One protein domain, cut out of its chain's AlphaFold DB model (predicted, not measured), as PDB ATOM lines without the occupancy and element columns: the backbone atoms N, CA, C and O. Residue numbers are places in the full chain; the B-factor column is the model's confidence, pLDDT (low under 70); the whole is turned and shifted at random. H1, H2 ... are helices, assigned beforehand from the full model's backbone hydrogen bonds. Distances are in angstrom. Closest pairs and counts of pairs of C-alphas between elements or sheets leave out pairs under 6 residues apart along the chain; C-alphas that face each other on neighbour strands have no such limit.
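Overview. This is residues 3 to 67 of the 71 residues of the protein "mRNA interferase MqsR" of Methylobacterium symbioticum (UniProt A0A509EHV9). H1 and H3 lie side by side, running opposite ways, as the base of an open U; H2, set crosswise to H3, makes one arm. Residues 50 to 54 continue the base past H3 to its corner; residues 55 to 67 make the other arm, of which 61 to 66 stick out, and the first printed stretch, residues 3 to 9, leads from that arm's side of the U to H1. The printed part has 65 residues with three named helices, H1, H2, H3, and no named strand; it is all helix by class, with 27 residues in named elements, under half. It is only just loose, close to compact, with a radius of gyration of the C-alphas of 13.1 A and spans of 31 by 26 by 19 A.

Along the chain. H1, residues 10 to 17, begins at C-alpha (204.440, 262.339, 307.540) and is 10.4 A long. H2, residues 27 to 35, is 12.3 A long. H3, residues 40 to 49, is 14.4 A long and ends at C-alpha (204.884, 254.850, 299.990).

Arrangement. H1 and H3 touch at a shallow tilt of 14 degrees; their closest C-alphas, of Lys 14 and Leu 48, are 5.5 A apart. H2 and H3 are close but not clearly touching, about perpendicular at 87 degrees; their closest C-alphas, of Ala 33 and Val 43, are 7.3 A apart. H1 and H2 are apart. In H1, H2 and H3 every O i to N i+4 pair is within hydrogen-bond range.

Size, cuts and confidence. The farthest C-alphas, of Gly 37 and Tyr 62, are 33.8 A apart. The printed part has no cut, no link between helices is long, and no printed residue is under 70 in pLDDT.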
ATOM      1  N   LYS A   3     204.565 277.921 302.575       97.31
ATOM      2  CA  LYS A   3     205.857 277.705 303.247       97.31
ATOM      3  C   LYS A   3     206.526 276.409 302.770       97.31
ATOM      4  O   LYS A   3     205.858 275.478 302.323       97.31
ATOM      5  N   ARG A   4     207.852 276.324 302.932       96.62
ATOM      6  CA  ARG A   4     208.697 275.181 302.506       96.62
ATOM      7  C   ARG A   4     208.962 274.149 303.609       96.62
ATOM      8  O   ARG A   4     209.924 273.394 303.534       96.62
ATOM      9  N   ARG A   5     208.128 274.135 304.648       97.00
ATOM     10  CA  ARG A   5     208.175 273.141 305.724       97.00
ATOM     11  C   ARG A   5     206.801 272.481 305.827       97.00
ATOM     12  O   ARG A   5     205.824 273.236 305.852       97.00
ATOM     13  N   PRO A   6     206.712 271.143 305.898       97.81
ATOM     14  CA  PRO A   6     205.434 270.466 306.083       97.81
ATOM     15  C   PRO A   6     204.768 270.933 307.375       97.81
ATOM     16  O   PRO A   6     205.449 271.267 308.355       97.81
ATOM     17  N   THR A   7     203.442 271.022 307.355       98.38
ATOM     18  CA  THR A   7     202.663 271.331 308.558       98.38
ATOM     19  C   THR A   7     202.414 270.077 309.378       98.38
ATOM     20  O   THR A   7     202.437 270.155 310.606       98.38
ATOM     21  N   TYR A   8     202.215 268.939 308.718       98.00
ATOM     22  CA  TYR A   8     201.905 267.673 309.363       98.00
ATOM     23  C   TYR A   8     203.117 266.743 309.367       98.00
ATOM     24  O   TYR A   8     203.972 266.780 308.482       98.00
ATOM     25  N   ASP A   9     203.197 265.902 310.396       98.19
ATOM     26  CA  ASP A   9     204.192 264.839 310.437       98.19
ATOM     27  C   ASP A   9     203.797 263.713 309.471       98.19
ATOM     28  O   ASP A   9     202.671 263.215 309.513       98.19
ATOM     29  N   LEU A  10     204.719 263.324 308.587       98.44
ATOM     30  CA  LEU A  10     204.440 262.339 307.540       98.44
ATOM     31  C   LEU A  10     204.109 260.958 308.123       98.44
ATOM     32  O   LEU A  10     203.226 260.276 307.605       98.44
ATOM     33  N   ASP A  11     204.783 260.556 309.201       98.38
ATOM     34  CA  ASP A  11     204.572 259.246 309.815       98.38
ATOM     35  C   ASP A  11     203.191 259.198 310.497       98.38
ATOM     36  O   ASP A  11     202.444 258.229 310.329       98.38
ATOM     37  N   ALA A  12     202.776 260.290 311.145       98.25
ATOM     38  CA  ALA A  12     201.417 260.448 311.665       98.25
ATOM     39  C   ALA A  12     200.348 260.437 310.553       98.25
ATOM     40  O   ALA A  12     199.304 259.798 310.705       98.25
ATOM     41  N   VAL A  13     200.597 261.094 309.413       97.88
ATOM     42  CA  VAL A  13     199.688 261.059 308.250       97.88
ATOM     43  C   VAL A  13     199.519 259.629 307.736       97.88
ATOM     44  O   VAL A  13     198.388 259.181 307.540       97.88
ATOM     45  N   LYS A  14     200.620 258.886 307.578       98.44
ATOM     46  CA  LYS A  14     200.592 257.472 307.178       98.44
ATOM     47  C   LYS A  14     199.817 256.614 308.169       98.44
ATOM     48  O   LYS A  14     199.018 255.783 307.752       98.44
ATOM     49  N   GLN A  15     199.998 256.836 309.467       98.25
ATOM     50  CA  GLN A  15     199.272 256.098 310.498       98.25
ATOM     51  C   GLN A  15     197.754 256.330 310.418       98.25
ATOM     52  O   GLN A  15     196.978 255.387 310.572       98.25
ATOM     53  N   VAL A  16     197.318 257.569 310.172       97.75
ATOM     54  CA  VAL A  16     195.891 257.921 310.135       97.75
ATOM     55  C   VAL A  16     195.238 257.524 308.809       97.75
ATOM     56  O   VAL A  16     194.122 257.008 308.814       97.75
ATOM     57  N   LEU A  17     195.907 257.723 307.670       97.25
ATOM     58  CA  LEU A  17     195.307 257.575 306.334       97.25
ATOM     59  C   LEU A  17     195.773 256.337 305.556       97.25
ATOM     60  O   LEU A  17     195.216 256.035 304.503       97.25
ATOM     61  N   GLY A  18     196.751 255.591 306.068       96.06
ATOM     62  CA  GLY A  18     197.386 254.459 305.386       96.06
ATOM     63  C   GLY A  18     196.544 253.186 305.283       96.06
ATOM     64  O   GLY A  18     197.075 252.127 304.972       96.06
ATOM     65  N   SER A  19     195.237 253.246 305.538       97.50
ATOM     66  CA  SER A  19     194.336 252.123 305.287       97.50
ATOM     67  C   SER A  19     193.105 252.581 304.525       97.50
ATOM     68  O   SER A  19     192.556 253.649 304.795       97.50
ATOM     69  N   ALA A  20     192.584 251.727 303.643       96.69
ATOM     70  CA  ALA A  20     191.318 252.001 302.976       96.69
ATOM     71  C   ALA A  20     190.183 252.259 303.982       96.69
ATOM     72  O   ALA A  20     189.287 253.046 303.709       96.69
ATOM     73  N   ARG A  21     190.192 251.655 305.176       96.62
ATOM     74  CA  ARG A  21     189.148 251.899 306.183       96.62
ATOM     75  C   ARG A  21     189.197 253.322 306.743       96.62
ATOM     76  O   ARG A  21     188.144 253.927 306.918       96.62
ATOM     77  N   THR A  22     190.389 253.834 307.029       96.69
ATOM     78  CA  THR A  22     190.591 255.129 307.699       96.69
ATOM     79  C   THR A  22     190.809 256.291 306.732       96.69
ATOM     80  O   THR A  22     190.718 257.444 307.143       96.69
ATOM     81  N   LEU A  23     191.044 256.005 305.448       97.81
ATOM     82  CA  LEU A  23     191.234 257.007 304.405       97.81
ATOM     83  C   LEU A  23     190.019 257.939 304.283       97.81
ATOM     84  O   LEU A  23     188.981 257.571 303.719       97.81
ATOM     85  N   ALA A  24     190.187 259.172 304.750       97.44
ATOM     86  CA  ALA A  24     189.304 260.282 304.435       97.44
ATOM     87  C   ALA A  24     189.709 260.876 303.077       97.44
ATOM     88  O   ALA A  24     190.834 261.338 302.907       97.44
ATOM     89  N   ILE A  25     188.796 260.847 302.106       97.81
ATOM     90  CA  ILE A  25     189.027 261.336 300.744       97.81
ATOM     91  C   ILE A  25     187.762 262.018 300.221       97.81
ATOM     92  O   ILE A  25     186.647 261.564 300.488       97.81
ATOM     93  N   THR A  26     187.921 263.119 299.488       98.31
ATOM     94  CA  THR A  26     186.791 263.806 298.855       98.31
ATOM     95  C   THR A  26     186.268 263.006 297.664       98.31
ATOM     96  O   THR A  26     186.994 262.244 297.025       98.31
ATOM     97  N   THR A  27     184.995 263.198 297.313       98.25
ATOM     98  CA  THR A  27     184.394 262.514 296.160       98.25
ATOM     99  C   THR A  27     185.087 262.868 294.842       98.25
ATOM    100  O   THR A  27     185.193 262.003 293.978       98.25
ATOM    101  N   SER A  28     185.571 264.104 294.678       98.50
ATOM    102  CA  SER A  28     186.327 264.504 293.485       98.50
ATOM    103  C   SER A  28     187.659 263.761 293.386       98.50
ATOM    104  O   SER A  28     187.897 263.103 292.381       98.50
ATOM    105  N   ALA A  29     188.464 263.753 294.455       98.19
ATOM    106  CA  ALA A  29     189.747 263.053 294.467       98.19
ATOM    107  C   ALA A  29     189.587 261.538 294.265       98.19
ATOM    108  O   ALA A  29     190.393 260.926 293.569       98.19
ATOM    109  N   LEU A  30     188.532 260.928 294.820       98.25
ATOM    110  CA  LEU A  30     188.252 259.509 294.590       98.25
ATOM    111  C   LEU A  30     187.899 259.226 293.124       98.25
ATOM    112  O   LEU A  30     188.374 258.238 292.574       98.25
ATOM    113  N   ARG A  31     187.090 260.083 292.487       98.44
ATOM    114  CA  ARG A  31     186.752 259.947 291.060       98.44
ATOM    115  C   ARG A  31     187.992 260.052 290.182       98.44
ATOM    116  O   ARG A  31     188.171 259.204 289.313       98.44
ATOM    117  N   ASP A  32     188.850 261.031 290.446       98.50
ATOM    118  CA  ASP A  32     190.092 261.218 289.693       98.50
ATOM    119  C   ASP A  32     191.041 260.028 289.898       98.50
ATOM    120  O   ASP A  32     191.555 259.471 288.930       98.50
ATOM    121  N   ALA A  33     191.201 259.554 291.138       98.12
ATOM    122  CA  ALA A  33     191.980 258.355 291.442       98.12
ATOM    123  C   ALA A  33     191.449 257.123 290.688       98.12
ATOM    124  O   ALA A  33     192.224 256.401 290.062       98.12
ATOM    125  N   THR A  34     190.127 256.925 290.670       98.19
ATOM    126  CA  THR A  34     189.488 255.829 289.922       98.19
ATOM    127  C   THR A  34     189.717 255.952 288.418       98.19
ATOM    128  O   THR A  34     189.964 254.941 287.765       98.19
ATOM    129  N   ALA A  35     189.706 257.166 287.859       98.44
ATOM    130  CA  ALA A  35     190.036 257.392 286.450       98.44
ATOM    131  C   ALA A  35     191.492 257.010 286.116       98.44
ATOM    132  O   ALA A  35     191.764 256.562 285.004       98.44
ATOM    133  N   PHE A  36     192.406 257.114 287.084       97.12
ATOM    134  CA  PHE A  36     193.784 256.618 286.981       97.12
ATOM    135  C   PHE A  36     193.948 255.129 287.337       97.12
ATOM    136  O   PHE A  36     195.069 254.627 287.351       97.12
ATOM    137  N   GLY A  37     192.857 254.406 287.614       98.06
ATOM    138  CA  GLY A  37     192.882 252.980 287.954       98.06
ATOM    139  C   GLY A  37     193.139 252.676 289.433       98.06
ATOM    140  O   GLY A  37     193.363 251.519 289.780       98.06
ATOM    141  N   PHE A  38     193.088 253.679 290.311       98.19
ATOM    142  CA  PHE A  38     193.230 253.498 291.753       98.19
ATOM    143  C   PHE A  38     191.868 253.377 292.435       98.19
ATOM    144  O   PHE A  38     190.991 254.231 292.292       98.19
ATOM    145  N   ASP A  39     191.720 252.348 293.261       97.06
ATOM    146  CA  ASP A  39     190.663 252.274 294.262       97.06
ATOM    147  C   ASP A  39     191.144 252.865 295.607       97.06
ATOM    148  O   ASP A  39     192.250 253.401 295.732       97.06
ATOM    149  N   ARG A  40     190.317 252.778 296.658       97.94
ATOM    150  CA  ARG A  40     190.691 253.292 297.993       97.94
ATOM    151  C   ARG A  40     191.914 252.576 298.576       97.94
ATOM    152  O   ARG A  40     192.659 253.200 299.329       97.94
ATOM    153  N   HIS A  41     192.120 251.300 298.244       98.12
ATOM    154  CA  HIS A  41     193.297 250.553 298.678       98.12
ATOM    155  C   HIS A  41     194.550 251.075 297.982       98.12
ATOM    156  O   HIS A  41     195.526 251.381 298.666       98.12
ATOM    157  N   GLY A  42     194.482 251.273 296.666       98.25
ATOM    158  CA  GLY A  42     195.541 251.872 295.865       98.25
ATOM    159  C   GLY A  42     195.965 253.235 296.402       98.25
ATOM    160  O   GLY A  42     197.145 253.438 296.662       98.25
ATOM    161  N   VAL A  43     195.011 254.130 296.683       98.31
ATOM    162  CA  VAL A  43     195.329 255.446 297.270       98.31
ATOM    163  C   VAL A  43     196.006 255.308 298.636       98.31
ATOM    164  O   VAL A  43     197.012 255.967 298.892       98.31
ATOM    165  N   SER A  44     195.494 254.442 299.518       98.31
ATOM    166  CA  SER A  44     196.112 254.239 300.834       98.31
ATOM    167  C   SER A  44     197.528 253.656 300.744       98.31
ATOM    168  O   SER A  44     198.399 254.078 301.501       98.31
ATOM    169  N   ALA A  45     197.785 252.761 299.785       98.31
ATOM    170  CA  ALA A  45     199.117 252.223 299.524       98.31
ATOM    171  C   ALA A  45     200.071 253.318 299.026       98.31
ATOM    172  O   ALA A  45     201.170 253.455 299.553       98.31
ATOM    173  N   THR A  46     199.621 254.184 298.111       97.75
ATOM    174  CA  THR A  46     200.417 255.336 297.661       97.75
ATOM    175  C   THR A  46     200.777 256.275 298.813       97.75
ATOM    176  O   THR A  46     201.907 256.751 298.877       97.75
ATOM    177  N   ILE A  47     199.858 256.518 299.757       98.00
ATOM    178  CA  ILE A  47     200.149 257.317 300.961       98.00
ATOM    179  C   ILE A  47     201.231 256.646 301.820       98.00
ATOM    180  O   ILE A  47     202.131 257.329 302.314       98.00
ATOM    181  N   LEU A  48     201.172 255.322 301.993       98.44
ATOM    182  CA  LEU A  48     202.186 254.571 302.740       98.44
ATOM    183  C   LEU A  48     203.573 254.631 302.082       98.44
ATOM    184  O   LEU A  48     204.572 254.651 302.806       98.44
ATOM    185  N   ASP A  49     203.637 254.755 300.759       98.31
ATOM    186  CA  ASP A  49     204.884 254.850 299.990       98.31
ATOM    187  C   ASP A  49     205.470 256.273 299.925       98.31
ATOM    188  O   ASP A  49     206.590 256.457 299.449       98.31
ATOM    189  N   LEU A  50     204.765 257.294 300.432       98.38
ATOM    190  CA  LEU A  50     205.264 258.672 300.422       98.38
ATOM    191  C   LEU A  50     206.593 258.813 301.172       98.38
ATOM    192  O   LEU A  50     206.777 258.300 302.276       98.38
ATOM    193  N   GLU A  51     207.503 259.610 300.626       98.19
ATOM    194  CA  GLU A  51     208.793 259.903 301.247       98.19
ATOM    195  C   GLU A  51     208.960 261.399 301.507       98.19
ATOM    196  O   GLU A  51     208.432 262.229 300.772       98.19
ATOM    197  N   ARG A  52     209.769 261.772 302.512       96.56
ATOM    198  CA  ARG A  52     209.986 263.189 302.879       96.56
ATOM    199  C   ARG A  52     210.446 264.058 301.698       96.56
ATOM    200  O   ARG A  52     210.125 265.238 301.662       96.56
ATOM    201  N   ARG A  53     211.165 263.481 300.725       97.62
ATOM    202  CA  ARG A  53     211.625 264.188 299.513       97.62
ATOM    203  C   ARG A  53     210.512 264.525 298.515       97.62
ATOM    204  O   ARG A  53     210.753 265.315 297.613       97.62
ATOM    205  N   MET A  54     209.345 263.891 298.633       98.12
ATOM    206  CA  MET A  54     208.196 264.122 297.755       98.12
ATOM    207  C   MET A  54     207.391 265.358 298.172       98.12
ATOM    208  O   MET A  54     206.555 265.809 297.402       98.12
ATOM    209  N   PHE A  55     207.660 265.920 299.357       98.44
ATOM    210  CA  PHE A  55     207.049 267.167 299.801       98.44
ATOM    211  C   PHE A  55     207.479 268.334 298.908       98.44
ATOM    212  O   PHE A  55     208.670 268.631 298.769       98.44
ATOM    213  N   VAL A  56     206.498 269.034 298.356       98.31
ATOM    214  CA  VAL A  56     206.674 270.219 297.523       98.31
ATOM    215  C   VAL A  56     206.522 271.473 298.375       98.31
ATOM    216  O   VAL A  56     207.415 272.330 298.388       98.31
ATOM    217  N   LYS A  57     205.392 271.611 299.078       98.19
ATOM    218  CA  LYS A  57     205.069 272.806 299.874       98.19
ATOM    219  C   LYS A  57     203.903 272.586 300.829       98.19
ATOM    220  O   LYS A  57     203.120 271.663 300.691       98.19
ATOM    221  N   SER A  58     203.743 273.509 301.770       98.50
ATOM    222  CA  SER A  58     202.550 273.598 302.608       98.50
ATOM    223  C   SER A  58     201.846 274.919 302.337       98.50
ATOM    224  O   SER A  58     202.491 275.973 302.342       98.50
ATOM    225  N   MET A  59     200.540 274.886 302.084       98.44
ATOM    226  CA  MET A  59     199.757 276.064 301.708       98.44
ATOM    227  C   MET A  59     198.469 276.207 302.513       98.44
ATOM    228  O   MET A  59     197.924 275.241 303.031       98.44
ATOM    229  N   THR A  60     197.980 277.438 302.613       98.31
ATOM    230  CA  THR A  60     196.707 277.781 303.256       98.31
ATOM    231  C   THR A  60     195.956 278.829 302.432       98.31
ATOM    232  O   THR A  60     196.526 279.456 301.524       98.31
ATOM    233  N   THR A  61     194.679 279.039 302.747       97.25
ATOM    234  CA  THR A  61     193.774 279.922 302.002       97.25
ATOM    235  C   THR A  61     193.443 281.190 302.787       97.25
ATOM    236  O   THR A  61     193.654 281.264 303.993       97.25
ATOM    237  N   TYR A  62     192.918 282.210 302.105       97.31
ATOM    238  CA  TYR A  62     192.391 283.398 302.787       97.31
ATOM    239  C   TYR A  62     191.091 283.110 303.541       97.31
ATOM    240  O   TYR A  62     190.861 283.698 304.594       97.31
ATOM    241  N   ALA A  63     190.258 282.210 303.006       97.62
ATOM    242  CA  ALA A  63     188.974 281.849 303.601       97.62
ATOM    243  C   ALA A  63     189.148 281.167 304.966       97.62
ATOM    244  O   ALA A  63     188.396 281.448 305.893       97.62
ATOM    245  N   ASP A  64     190.175 280.324 305.098       97.31
ATOM    246  CA  ASP A  64     190.603 279.777 306.379       97.31
ATOM    247  C   ASP A  64     192.128 279.624 306.399       97.31
ATOM    248  O   ASP A  64     192.694 278.753 305.735       97.31
ATOM    249  N   HIS A  65     192.781 280.498 307.170       95.81
ATOM    250  CA  HIS A  65     194.236 280.545 307.331       95.81
ATOM    251  C   HIS A  65     194.755 279.584 308.417       95.81
ATOM    252  O   HIS A  65     195.965 279.518 308.662       95.81
ATOM    253  N   ARG A  66     193.858 278.883 309.124       97.00
ATOM    254  CA  ARG A  66     194.202 277.946 310.207       97.00
ATOM    255  C   ARG A  66     194.420 276.535 309.671       97.00
ATOM    256  O   ARG A  66     195.199 275.782 310.254       97.00
ATOM    257  N   VAL A  67     193.765 276.190 308.563       97.44
ATOM    258  CA  VAL A  67     193.910 274.897 307.886       97.44
ATOM    259  C   VAL A  67     195.039 274.965 306.864       97.44
ATOM    260  O   VAL A  67     195.076 275.858 306.017       97.44
TER     261      VAL A  67